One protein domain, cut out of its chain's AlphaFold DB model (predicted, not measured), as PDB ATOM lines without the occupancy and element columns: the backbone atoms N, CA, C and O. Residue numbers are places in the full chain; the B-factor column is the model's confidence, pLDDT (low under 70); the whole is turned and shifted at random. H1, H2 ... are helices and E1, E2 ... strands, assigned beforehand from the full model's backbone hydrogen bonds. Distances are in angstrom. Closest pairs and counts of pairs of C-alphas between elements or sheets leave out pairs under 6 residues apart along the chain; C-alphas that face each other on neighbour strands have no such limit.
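Overview. This is residues 5 to 84 of the 84 residues of an uncharacterized protein of Deltaproteobacteria bacterium (UniProt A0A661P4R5). A strongly twisted sheet of four antiparallel strands has one helix, H1, packed over one face and running nearly along its two inner strands, E2 and E3. On the side away from H1, the opening stretch of residues 5 to 16 makes a loop with no named element. The printed part has 80 residues, with four named strands and one named helix in the order E1, E2, E3, E4, H1; the sheet order is E1, E2, E3, E4, and the class is mixed, helices and strands. The whole is compact, with a radius of gyration of the C-alphas of 11.9 A and spans of 36 by 27 by 20 A.

Along the chain. In the sheet, E2 is residues 30 to 38, 25.5 A from first to last C-alpha, and E3 is residues 44 to 52, 26.7 A. E1, residues 17 to 25, is 19.5 A long and bends by 67 degrees at residue 21; its C-alpha 17 is at (10.171, -22.806, -54.526). E4 is short, residues 64 to 66, 6.5 A. H1 is residues 69 to 82, 20.1 A, from C-alpha 69 at (5.826, -10.411, -54.451) to C-alpha 82 at (-12.529, -14.893, -47.618).

Arrangement. The four strands form a meander, each strand the antiparallel neighbour of the one before. The inner strands E2 and E3 form a hairpin at 159 degrees between their directions, with N 33 and O 49 2.9 A apart, within hydrogen-bond range. The edge strand E1 forms a hairpin with E2 at 157 degrees, with N 34 and O 22 at 2.8 A. The other edge strand, E4, forms a hairpin with E3 at 157 degrees, with N 48 and O 64 at 2.8 A. E1 and E4 are apart. H1 is on the sheet at a height over the sheet of 8.8 A, forming two layers, a helix on one face of a sheet. It lies over E3 and only just over E2, on which 3 of its 14 C-alphas fall. It runs along the strands, at 17 degrees to E3 on the local plane. The closest C-alphas of E3 and H1 are those of Val 48 and Ala 72, 6.3 A apart. E1 and H1 are near each other, with 5 pairs of C-alphas within 10 A. In H1 every O i to N i+4 pair is within hydrogen-bond range.

Size, cuts and confidence. The two C-alphas farthest apart are those of Asp 28 and Phe 41, at 37.0 A. The printed part has no cut and ends at residue 84, the chain's last residue. The link from E3 to E4, 11 residues, is long; the others are tight. The mean pLDDT of the printed part is 85.6, and residues 10 to 18, of which 17 and 18 belong to E1, are under 70.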
ATOM      1  N   SER A   5       5.231 -20.814 -39.226       84.25
ATOM      2  CA  SER A   5       6.373 -21.567 -39.765       84.25
ATOM      3  C   SER A   5       6.415 -23.031 -39.314       84.25
ATOM      4  O   SER A   5       6.891 -23.891 -40.043       84.25
ATOM      5  N   ASP A   6       5.919 -23.352 -38.114       86.94
ATOM      6  CA  ASP A   6       5.945 -24.723 -37.589       86.94
ATOM      7  C   ASP A   6       4.928 -25.641 -38.286       86.94
ATOM      8  O   ASP A   6       4.953 -26.849 -38.070       86.94
ATOM      9  N   VAL A   7       4.017 -25.092 -39.098       85.75
ATOM     10  CA  VAL A   7       3.098 -25.858 -39.960       85.75
ATOM     11  C   VAL A   7       3.816 -26.355 -41.231       85.75
ATOM     12  O   VAL A   7       3.378 -27.312 -41.870       85.75
ATOM     13  N   PHE A   8       4.962 -25.756 -41.574       82.62
ATOM     14  CA  PHE A   8       5.715 -26.042 -42.801       82.62
ATOM     15  C   PHE A   8       6.999 -26.859 -42.563       82.62
ATOM     16  O   PHE A   8       7.511 -27.461 -43.498       82.62
ATOM     17  N   LYS A   9       7.482 -26.964 -41.314       74.19
ATOM     18  CA  LYS A   9       8.768 -27.609 -40.960       74.19
ATOM     19  C   LYS A   9       8.861 -29.127 -41.181       74.19
ATOM     20  O   LYS A   9       9.970 -29.626 -41.328       74.19
ATOM     21  N   ASP A  10       7.740 -29.851 -41.208       62.59
ATOM     22  CA  ASP A  10       7.748 -31.326 -41.130       62.59
ATOM     23  C   ASP A  10       7.614 -32.045 -42.480       62.59
ATOM     24  O   ASP A  10       7.569 -33.274 -42.531       62.59
ATOM     25  N   ILE A  11       7.530 -31.316 -43.594       55.75
ATOM     26  CA  ILE A  11       7.300 -31.924 -44.906       55.75
ATOM     27  C   ILE A  11       8.228 -31.240 -45.896       55.75
ATOM     28  O   ILE A  11       8.090 -30.040 -46.114       55.75
ATOM     29  N   GLY A  12       9.174 -32.005 -46.448       50.72
ATOM     30  CA  GLY A  12      10.136 -31.533 -47.440       50.72
ATOM     31  C   GLY A  12       9.467 -30.641 -48.484       50.72
ATOM     32  O   GLY A  12       8.509 -31.067 -49.120       50.72
ATOM     33  N   VAL A  13       9.958 -29.402 -48.547       48.44
ATOM     34  CA  VAL A  13       9.766 -28.351 -49.558       48.44
ATOM     35  C   VAL A  13       8.472 -28.471 -50.370       48.44
ATOM     36  O   VAL A  13       8.357 -29.245 -51.321       48.44
ATOM     37  N   ASN A  14       7.480 -27.672 -49.996       47.19
ATOM     38  CA  ASN A  14       6.246 -27.551 -50.751       47.19
ATOM     39  C   ASN A  14       6.476 -26.726 -52.026       47.19
ATOM     40  O   ASN A  14       7.072 -25.663 -51.966       47.19
ATOM     41  N   PHE A  15       5.939 -27.202 -53.153       54.12
ATOM     42  CA  PHE A  15       5.724 -26.441 -54.393       54.12
ATOM     43  C   PHE A  15       6.911 -25.599 -54.898       54.12
ATOM     44  O   PHE A  15       6.930 -24.390 -54.715       54.12
ATOM     45  N   VAL A  16       7.837 -26.235 -55.636       51.81
ATOM     46  CA  VAL A  16       8.692 -25.632 -56.702       51.81
ATOM     47  C   VAL A  16       9.626 -24.478 -56.273       51.81
ATOM     48  O   VAL A  16      10.462 -24.019 -57.047       51.81
ATOM     49  N   THR A  17       9.537 -24.016 -55.034       56.72
ATOM     50  CA  THR A  17      10.171 -22.806 -54.526       56.72
ATOM     51  C   THR A  17      11.109 -23.192 -53.392       56.72
ATOM     52  O   THR A  17      10.734 -23.889 -52.454       56.72
ATOM     53  N   GLU A  18      12.382 -22.837 -53.546       66.56
ATOM     54  CA  GLU A  18      13.469 -23.359 -52.711       66.56
ATOM     55  C   GLU A  18      13.637 -22.552 -51.417       66.56
ATOM     56  O   GLU A  18      14.158 -23.067 -50.427       66.56
ATOM     57  N   GLU A  19      13.161 -21.301 -51.404       79.62
ATOM     58  CA  GLU A  19      13.435 -20.343 -50.333       79.62
ATOM     59  C   GLU A  19      12.154 -19.643 -49.851       79.62
ATOM     60  O   GLU A  19      11.637 -18.732 -50.512       79.62
ATOM     61  N   PRO A  20      11.631 -20.041 -48.679       87.75
ATOM     62  CA  PRO A  20      10.583 -19.306 -47.991       87.75
ATOM     63  C   PRO A  20      11.073 -17.934 -47.540       87.75
ATOM     64  O   PRO A  20      12.128 -17.802 -46.919       87.75
ATOM     65  N   VAL A  21      10.266 -16.907 -47.785       90.44
ATOM     66  CA  VAL A  21      10.591 -15.519 -47.429       90.44
ATOM     67  C   VAL A  21       9.607 -14.901 -46.441       90.44
ATOM     68  O   VAL A  21       9.929 -13.903 -45.797       90.44
ATOM     69  N   ALA A  22       8.401 -15.458 -46.301       92.19
ATOM     70  CA  ALA A  22       7.433 -15.002 -45.309       92.19
ATOM     71  C   ALA A  22       6.486 -16.117 -44.862       92.19
ATOM     72  O   ALA A  22       6.160 -17.022 -45.624       92.19
ATOM     73  N   TYR A  23       5.993 -15.984 -43.632       93.38
ATOM     74  CA  TYR A  23       4.991 -16.857 -43.034       93.38
ATOM     75  C   TYR A  23       3.936 -16.026 -42.319       93.38
ATOM     76  O   TYR A  23       4.248 -14.966 -41.768       93.38
ATOM     77  N   GLY A  24       2.723 -16.550 -42.214       95.00
ATOM     78  CA  GLY A  24       1.706 -15.959 -41.356       95.00
ATOM     79  C   GLY A  24       0.472 -16.829 -41.202       95.00
ATOM     80  O   GLY A  24       0.373 -17.913 -41.768       95.00
ATOM     81  N   TRP A  25      -0.462 -16.342 -40.393       95.50
ATOM     82  CA  TRP A  25      -1.777 -16.948 -40.231       95.50
ATOM     83  C   TRP A  25      -2.774 -16.251 -41.154       95.50
ATOM     84  O   TRP A  25      -2.738 -15.024 -41.283       95.50
ATOM     85  N   ILE A  26      -3.627 -17.041 -41.802       95.06
ATOM     86  CA  ILE A  26      -4.825 -16.565 -42.501       95.06
ATOM     87  C   ILE A  26      -5.950 -16.444 -41.473       95.06
ATOM     88  O   ILE A  26      -6.532 -15.377 -41.325       95.06
ATOM     89  N   ASN A  27      -6.177 -17.510 -40.702       93.69
ATOM     90  CA  ASN A  27      -7.115 -17.551 -39.584       93.69
ATOM     91  C   ASN A  27      -6.586 -18.477 -38.475       93.69
ATOM     92  O   ASN A  27      -5.398 -18.814 -38.446       93.69
ATOM     93  N   ASP A  28      -7.459 -18.897 -37.558       92.94
ATOM     94  CA  ASP A  28      -7.076 -19.746 -36.432       92.94
ATOM     95  C   ASP A  28      -6.519 -21.112 -36.845       92.94
ATOM     96  O   ASP A  28      -5.741 -21.683 -36.082       92.94
ATOM     97  N   ASP A  29      -6.888 -21.660 -38.004       92.00
ATOM     98  CA  ASP A  29      -6.468 -22.996 -38.446       92.00
ATOM     99  C   ASP A  29      -5.512 -22.977 -39.646       92.00
ATOM    100  O   ASP A  29      -4.642 -23.843 -39.744       92.00
ATOM    101  N   LEU A  30      -5.624 -21.983 -40.523       92.50
ATOM    102  CA  LEU A  30      -4.886 -21.895 -41.778       92.50
ATOM    103  C   LEU A  30      -3.668 -20.975 -41.658       92.50
ATOM    104  O   LEU A  30      -3.776 -19.811 -41.268       92.50
ATOM    105  N   ALA A  31      -2.509 -21.485 -42.062       93.81
ATOM    106  CA  ALA A  31      -1.264 -20.742 -42.198       93.81
ATOM    107  C   ALA A  31      -0.839 -20.657 -43.667       93.81
ATOM    108  O   ALA A  31      -1.133 -21.557 -44.456       93.81
ATOM    109  N   TYR A  32      -0.100 -19.603 -44.008       93.38
ATOM    110  CA  TYR A  32       0.510 -19.428 -45.321       93.38
ATOM    111  C   TYR A  32       2.040 -19.351 -45.238       93.38
ATOM    112  O   TYR A  32       2.611 -18.909 -44.234       93.38
ATOM    113  N   GLU A  33       2.680 -19.744 -46.332       93.06
ATOM    114  CA  GLU A  33       4.088 -19.537 -46.656       93.06
ATOM    115  C   GLU A  33       4.162 -18.823 -48.008       93.06
ATOM    116  O   GLU A  33       3.514 -19.250 -48.963       93.06
ATOM    117  N   ILE A  34       4.936 -17.740 -48.084       92.94
ATOM    118  CA  ILE A  34       5.344 -17.134 -49.354       92.94
ATOM    119  C   ILE A  34       6.783 -17.550 -49.605       92.94
ATOM    120  O   ILE A  34       7.652 -17.294 -48.766       92.94
ATOM    121  N   ALA A  35       7.032 -18.136 -50.764       90.81
ATOM    122  CA  ALA A  35       8.340 -18.619 -51.165       90.81
ATOM    123  C   ALA A  35       8.670 -18.191 -52.597       90.81
ATOM    124  O   ALA A  35       7.784 -17.939 -53.417       90.81
ATOM    125  N   THR A  36       9.963 -18.084 -52.885       90.00
ATOM    126  CA  THR A  36      10.469 -17.756 -54.222       90.00
ATOM    127  C   THR A  36      11.075 -18.982 -54.876       90.00
ATOM    128  O   THR A  36      11.712 -19.802 -54.213       90.00
ATOM    129  N   GLY A  37      10.906 -19.104 -56.187       86.12
ATOM    130  CA  GLY A  37      11.510 -20.179 -56.958       86.12
ATOM    131  C   GLY A  37      11.766 -19.789 -58.398       86.12
ATOM    132  O   GLY A  37      11.694 -18.617 -58.780       86.12
ATOM    133  N   ARG A  38      12.055 -20.808 -59.203       83.94
ATOM    134  CA  ARG A  38      12.213 -20.680 -60.648       83.94
ATOM    135  C   ARG A  38      11.177 -21.540 -61.353       83.94
ATOM    136  O   ARG A  38      11.007 -22.709 -61.015       83.94
ATOM    137  N   GLY A  39      10.494 -20.952 -62.326       77.62
ATOM    138  CA  GLY A  39       9.624 -21.682 -63.235       77.62
ATOM    139  C   GLY A  39      10.421 -22.628 -64.131       77.62
ATOM    140  O   GLY A  39      11.657 -22.622 -64.151       77.62
ATOM    141  N   ILE A  40       9.711 -23.448 -64.906       80.38
ATOM    142  CA  ILE A  40      10.333 -24.449 -65.788       80.38
ATOM    143  C   ILE A  40      11.205 -23.824 -66.888       80.38
ATOM    144  O   ILE A  40      12.082 -24.503 -67.420       80.38
ATOM    145  N   PHE A  41      10.994 -22.544 -67.216       84.88
ATOM    146  CA  PHE A  41      11.799 -21.794 -68.181       84.88
ATOM    147  C   PHE A  41      12.833 -20.872 -67.507       84.88
ATOM    148  O   PHE A  41      13.519 -20.107 -68.186       84.88
ATOM    149  N   GLY A  42      13.014 -20.985 -66.186       82.62
ATOM    150  CA  GLY A  42      14.032 -20.270 -65.412       82.62
ATOM    151  C   GLY A  42      13.637 -18.865 -64.947       82.62
ATOM    152  O   GLY A  42      14.449 -18.205 -64.287       82.62
ATOM    153  N   GLU A  43      12.421 -18.418 -65.258       86.12
ATOM    154  CA  GLU A  43      11.826 -17.168 -64.795       86.12
ATOM    155  C   GLU A  43      11.574 -17.189 -63.278       86.12
ATOM    156  O   GLU A  43      11.264 -18.246 -62.721       86.12
ATOM    157  N   PRO A  44      11.718 -16.049 -62.578       85.81
ATOM    158  CA  PRO A  44      11.374 -15.974 -61.165       85.81
ATOM    159  C   PRO A  44       9.867 -16.163 -60.985       85.81
ATOM    160  O   PRO A  44       9.068 -15.550 -61.690       85.81
ATOM    161  N   VAL A  45       9.489 -16.991 -60.016       88.81
ATOM    162  CA  VAL A  45       8.090 -17.233 -59.651       88.81
ATOM    163  C   VAL A  45       7.912 -17.130 -58.145       88.81
ATOM    164  O   VAL A  45       8.828 -17.428 -57.371       88.81
ATOM    165  N   TRP A  46       6.717 -16.724 -57.733       91.88
ATOM    166  CA  TRP A  46       6.343 -16.579 -56.333       91.88
ATOM    167  C   TRP A  46       5.229 -17.559 -56.006       91.88
ATOM    168  O   TRP A  46       4.227 -17.614 -56.712       91.88
ATOM    169  N   GLY A  47       5.412 -18.354 -54.959       91.06
ATOM    170  CA  GLY A  47       4.430 -19.327 -54.498       91.06
ATOM    171  C   GLY A  47       3.816 -18.896 -53.177       91.06
ATOM    172  O   GLY A  47       4.538 -18.532 -52.250       91.06
ATOM    173  N   VAL A  48       2.494 -18.979 -53.080       92.81
ATOM    174  CA  VAL A  48       1.748 -18.929 -51.823       92.81
ATOM    175  C   VAL A  48       1.264 -20.340 -51.523       92.81
ATOM    176  O   VAL A  48       0.409 -20.872 -52.228       92.81
ATOM    177  N   SER A  49       1.821 -20.959 -50.487       91.50
ATOM    178  CA  SER A  49       1.401 -22.271 -49.994       91.50
ATOM    179  C   SER A  49       0.524 -22.111 -48.763       91.50
ATOM    180  O   SER A  49       0.944 -21.492 -47.790       91.50
ATOM    181  N   VAL A  50      -0.658 -22.726 -48.761       92.31
ATOM    182  CA  VAL A  50      -1.587 -22.705 -47.623       92.31
ATOM    183  C   VAL A  50      -1.711 -24.092 -47.007       92.31
ATOM    184  O   VAL A  50      -1.868 -25.093 -47.711       92.31
ATOM    185  N   ARG A  51      -1.647 -24.164 -45.676       89.31
ATOM    186  CA  ARG A  51      -1.764 -25.409 -44.908       89.31
ATOM    187  C   ARG A  51      -2.603 -25.218 -43.656       89.31
ATOM    188  O   ARG A  51      -2.556 -24.168 -43.020       89.31
ATOM    189  N   SER A  52      -3.309 -26.272 -43.270       89.00
ATOM    190  CA  SER A  52      -4.013 -26.327 -41.993       89.00
ATOM    191  C   SER A  52      -3.093 -26.850 -40.885       89.00
ATOM    192  O   SER A  52      -2.318 -27.792 -41.076       89.00
ATOM    193  N   LYS A  53      -3.184 -26.260 -39.687       87.50
ATOM    194  CA  LYS A  53      -2.496 -26.767 -38.489       87.50
ATOM    195  C   LYS A  53      -3.105 -28.080 -37.987       87.50
ATOM    196  O   LYS A  53      -2.402 -28.835 -37.313       87.50
ATOM    197  N   SER A  54      -4.393 -28.321 -38.253       87.44
ATOM    198  CA  SER A  54      -5.125 -29.525 -37.838       87.44
ATOM    199  C   SER A  54      -5.035 -30.646 -38.874       87.44
ATOM    200  O   SER A  54      -5.047 -31.820 -38.510       87.44
ATOM    201  N   ASN A  55      -4.854 -30.294 -40.149       82.69
ATOM    202  CA  ASN A  55      -4.595 -31.221 -41.241       82.69
ATOM    203  C   ASN A  55      -3.372 -30.747 -42.047       82.69
ATOM    204  O   ASN A  55      -3.514 -29.867 -42.895       82.69
ATOM    205  N   PRO A  56      -2.179 -31.341 -41.849       71.50
ATOM    206  CA  PRO A  56      -0.911 -30.836 -42.390       71.50
ATOM    207  C   PRO A  56      -0.766 -30.979 -43.919       71.50
ATOM    208  O   PRO A  56       0.329 -30.835 -44.461       71.50
ATOM    209  N   LYS A  57      -1.856 -31.276 -44.631       79.69
ATOM    210  CA  LYS A  57      -1.903 -31.286 -46.089       79.69
ATOM    211  C   LYS A  57      -1.945 -29.863 -46.641       79.69
ATOM    212  O   LYS A  57      -2.481 -28.939 -46.032       79.69
ATOM    213  N   VAL A  58      -1.388 -29.723 -47.838       79.25
ATOM    214  CA  VAL A  58      -1.495 -28.504 -48.641       79.25
ATOM    215  C   VAL A  58      -2.933 -28.335 -49.093       79.25
ATOM    216  O   VAL A  58      -3.535 -29.281 -49.601       79.25
ATOM    217  N   SER A  59      -3.467 -27.130 -48.934       87.19
ATOM    218  CA  SER A  59      -4.708 -26.743 -49.590       87.19
ATOM    219  C   SER A  59      -4.384 -26.348 -51.024       87.19
ATOM    220  O   SER A  59      -3.894 -25.245 -51.263       87.19
ATOM    221  N   HIS A  60      -4.601 -27.256 -51.974       82.81
ATOM    222  CA  HIS A  60      -4.372 -26.970 -53.392       82.81
ATOM    223  C   HIS A  60      -5.285 -25.856 -53.913       82.81
ATOM    224  O   HIS A  60      -4.838 -25.064 -54.731       82.81
ATOM    225  N   ASP A  61      -6.505 -25.755 -53.384       87.38
ATOM    226  CA  ASP A  61      -7.480 -24.741 -53.798       87.38
ATOM    227  C   ASP A  61      -7.112 -23.337 -53.296       87.38
ATOM    228  O   ASP A  61      -7.439 -22.348 -53.938       87.38
ATOM    229  N   ALA A  62      -6.405 -23.250 -52.163       89.94
ATOM    230  CA  ALA A  62      -5.972 -21.980 -51.579       89.94
ATOM    231  C   ALA A  62      -4.497 -21.648 -51.867       89.94
ATOM    232  O   ALA A  62      -4.032 -20.573 -51.492       89.94
ATOM    233  N   SER A  63      -3.744 -22.538 -52.519       90.56
ATOM    234  CA  SER A  63      -2.338 -22.301 -52.872       90.56
ATOM    235  C   SER A  63      -2.214 -21.839 -54.321       90.56
ATOM    236  O   SER A  63      -2.917 -22.341 -55.193       90.56
ATOM    237  N   MET A  64      -1.304 -20.905 -54.600       91.50
ATOM    238  CA  MET A  64      -1.198 -20.281 -55.922       91.50
ATOM    239  C   MET A  64       0.235 -19.888 -56.275       91.50
ATOM    240  O   MET A  64       1.020 -19.524 -55.402       91.50
ATOM    241  N   MET A  65       0.555 -19.926 -57.570       90.62
ATOM    242  CA  MET A  65       1.762 -19.318 -58.132       90.62
ATOM    243  C   MET A  65       1.405 -17.982 -58.784       90.62
ATOM    244  O   MET A  65       0.439 -17.901 -59.540       90.62
ATOM    245  N   VAL A  66       2.202 -16.952 -58.524       90.38
ATOM    246  CA  VAL A  66       1.991 -15.584 -59.007       90.38
ATOM    247  C   VAL A  66       3.289 -14.984 -59.548       90.38
ATOM    248  O   VAL A  66       4.386 -15.510 -59.331       90.38
ATOM    249  N   ALA A  67       3.150 -13.894 -60.303       87.12
ATOM    250  CA  ALA A  67       4.249 -13.300 -61.062       87.12
ATOM    251  C   ALA A  67       5.299 -12.605 -60.177       87.12
ATOM    252  O   ALA A  67       6.483 -12.606 -60.510       87.12
ATOM    253  N   ASP A  68       4.885 -12.019 -59.054       92.38
ATOM    254  CA  ASP A  68       5.759 -11.224 -58.195       92.38
ATOM    255  C   ASP A  68       5.301 -11.212 -56.727       92.38
ATOM    256  O   ASP A  68       4.273 -11.780 -56.350       92.38
ATOM    257  N   ARG A  69       6.099 -10.548 -55.882       93.69
ATOM    258  CA  ARG A  69       5.826 -10.411 -54.451       93.69
ATOM    259  C   ARG A  69       4.530  -9.658 -54.155       93.69
ATOM    260  O   ARG A  69       3.828 -10.048 -53.228       93.69
ATOM    261  N   GLY A  70       4.242  -8.589 -54.896       96.19
ATOM    262  CA  GLY A  70       3.061  -7.758 -54.669       96.19
ATOM    263  C   GLY A  70       1.789  -8.569 -54.876       96.19
ATOM    264  O   GLY A  70       0.938  -8.606 -53.994       96.19
ATOM    265  N   ALA A  71       1.732  -9.335 -55.966       95.44
ATOM    266  CA  ALA A  71       0.634 -10.257 -56.235       95.44
ATOM    267  C   ALA A  71       0.488 -11.344 -55.151       95.44
ATOM    268  O   ALA A  71      -0.627 -11.730 -54.807       95.44
ATOM    269  N   ALA A  72       1.598 -11.832 -54.582       94.94
ATOM    270  CA  ALA A  72       1.553 -12.814 -53.495       94.94
ATOM    271  C   ALA A  72       0.965 -12.216 -52.209       94.94
ATOM    272  O   ALA A  72       0.150 -12.856 -51.545       94.94
ATOM    273  N   ASP A  73       1.361 -10.988 -51.869       96.12
ATOM    274  CA  ASP A  73       0.832 -10.271 -50.709       96.12
ATOM    275  C   ASP A  73      -0.657  -9.915 -50.894       96.12
ATOM    276  O   ASP A  73      -1.444 -10.116 -49.966       96.12
ATOM    277  N   GLU A  74      -1.063  -9.460 -52.086       97.25
ATOM    278  CA  GLU A  74      -2.469  -9.200 -52.439       97.25
ATOM    279  C   GLU A  74      -3.325 -10.467 -52.337       97.25
ATOM    280  O   GLU A  74      -4.390 -10.452 -51.722       97.25
ATOM    281  N   TYR A  75      -2.837 -11.593 -52.860       96.31
ATOM    282  CA  TYR A  75      -3.545 -12.867 -52.773       96.31
ATOM    283  C   TYR A  75      -3.722 -13.341 -51.322       96.31
ATOM    284  O   TYR A  75      -4.799 -13.792 -50.937       96.31
ATOM    285  N   VAL A  76      -2.702 -13.181 -50.471       96.56
ATOM    286  CA  VAL A  76      -2.823 -13.477 -49.031       96.56
ATOM    287  C   VAL A  76      -3.842 -12.564 -48.345       96.56
ATOM    288  O   VAL A  76      -4.540 -13.019 -47.437       96.56
ATOM    289  N   ALA A  77      -3.931 -11.291 -48.736       97.06
ATOM    290  CA  ALA A  77      -4.939 -10.379 -48.203       97.06
ATOM    291  C   ALA A  77      -6.360 -10.831 -48.579       97.06
ATOM    292  O   ALA A  77      -7.202 -10.935 -47.690       97.06
ATOM    293  N   LEU A  78      -6.586 -11.209 -49.842       96.94
ATOM    294  CA  LEU A  78      -7.863 -11.763 -50.307       96.94
ATOM    295  C   LEU A  78      -8.251 -13.029 -49.535       96.94
ATOM    296  O   LEU A  78      -9.359 -13.118 -49.015       96.94
ATOM    297  N   LEU A  79      -7.318 -13.972 -49.364       95.62
ATOM    298  CA  LEU A  79      -7.564 -15.176 -48.565       95.62
ATOM    299  C   LEU A  79      -7.959 -14.834 -47.122       95.62
ATOM    300  O   LEU A  79      -8.824 -15.480 -46.542       95.62
ATOM    301  N   LYS A  80      -7.342 -13.824 -46.505       96.06
ATOM    302  CA  LYS A  80      -7.740 -13.408 -45.154       96.06
ATOM    303  C   LYS A  80      -9.174 -12.900 -45.124       96.06
ATOM    304  O   LYS A  80      -9.890 -13.253 -44.198       96.06
ATOM    305  N   GLU A  81      -9.596 -12.126 -46.117       96.69
ATOM    306  CA  GLU A  81     -10.976 -11.641 -46.220       96.69
ATOM    307  C   GLU A  81     -11.978 -12.784 -46.440       96.69
ATOM    308  O   GLU A  81     -13.012 -12.819 -45.781       96.69
ATOM    309  N   GLU A  82     -11.658 -13.748 -47.306       94.88
ATOM    310  CA  GLU A  82     -12.529 -14.893 -47.618       94.88
ATOM    311  C   GLU A  82     -12.717 -15.863 -46.442       94.88
ATOM    312  O   GLU A  82     -13.773 -16.482 -46.310       94.88
ATOM    313  N   TYR A  83     -11.693 -16.011 -45.598       90.06
ATOM    314  CA  TYR A  83     -11.660 -16.963 -44.484       90.06
ATOM    315  C   TYR A  83     -11.830 -16.307 -43.098       90.06
ATOM    316  O   TYR A  83     -11.510 -16.956 -42.090       90.06
ATOM    317  N   THR A  84     -12.293 -15.048 -43.053       78.81
ATOM    318  CA  THR A  84     -12.685 -14.329 -41.821       78.81
ATOM    319  C   THR A  84     -14.049 -14.781 -41.308       78.81
ATOM    320  O   THR A  84     -14.984 -14.941 -42.124       78.81
TER     321      THR A  84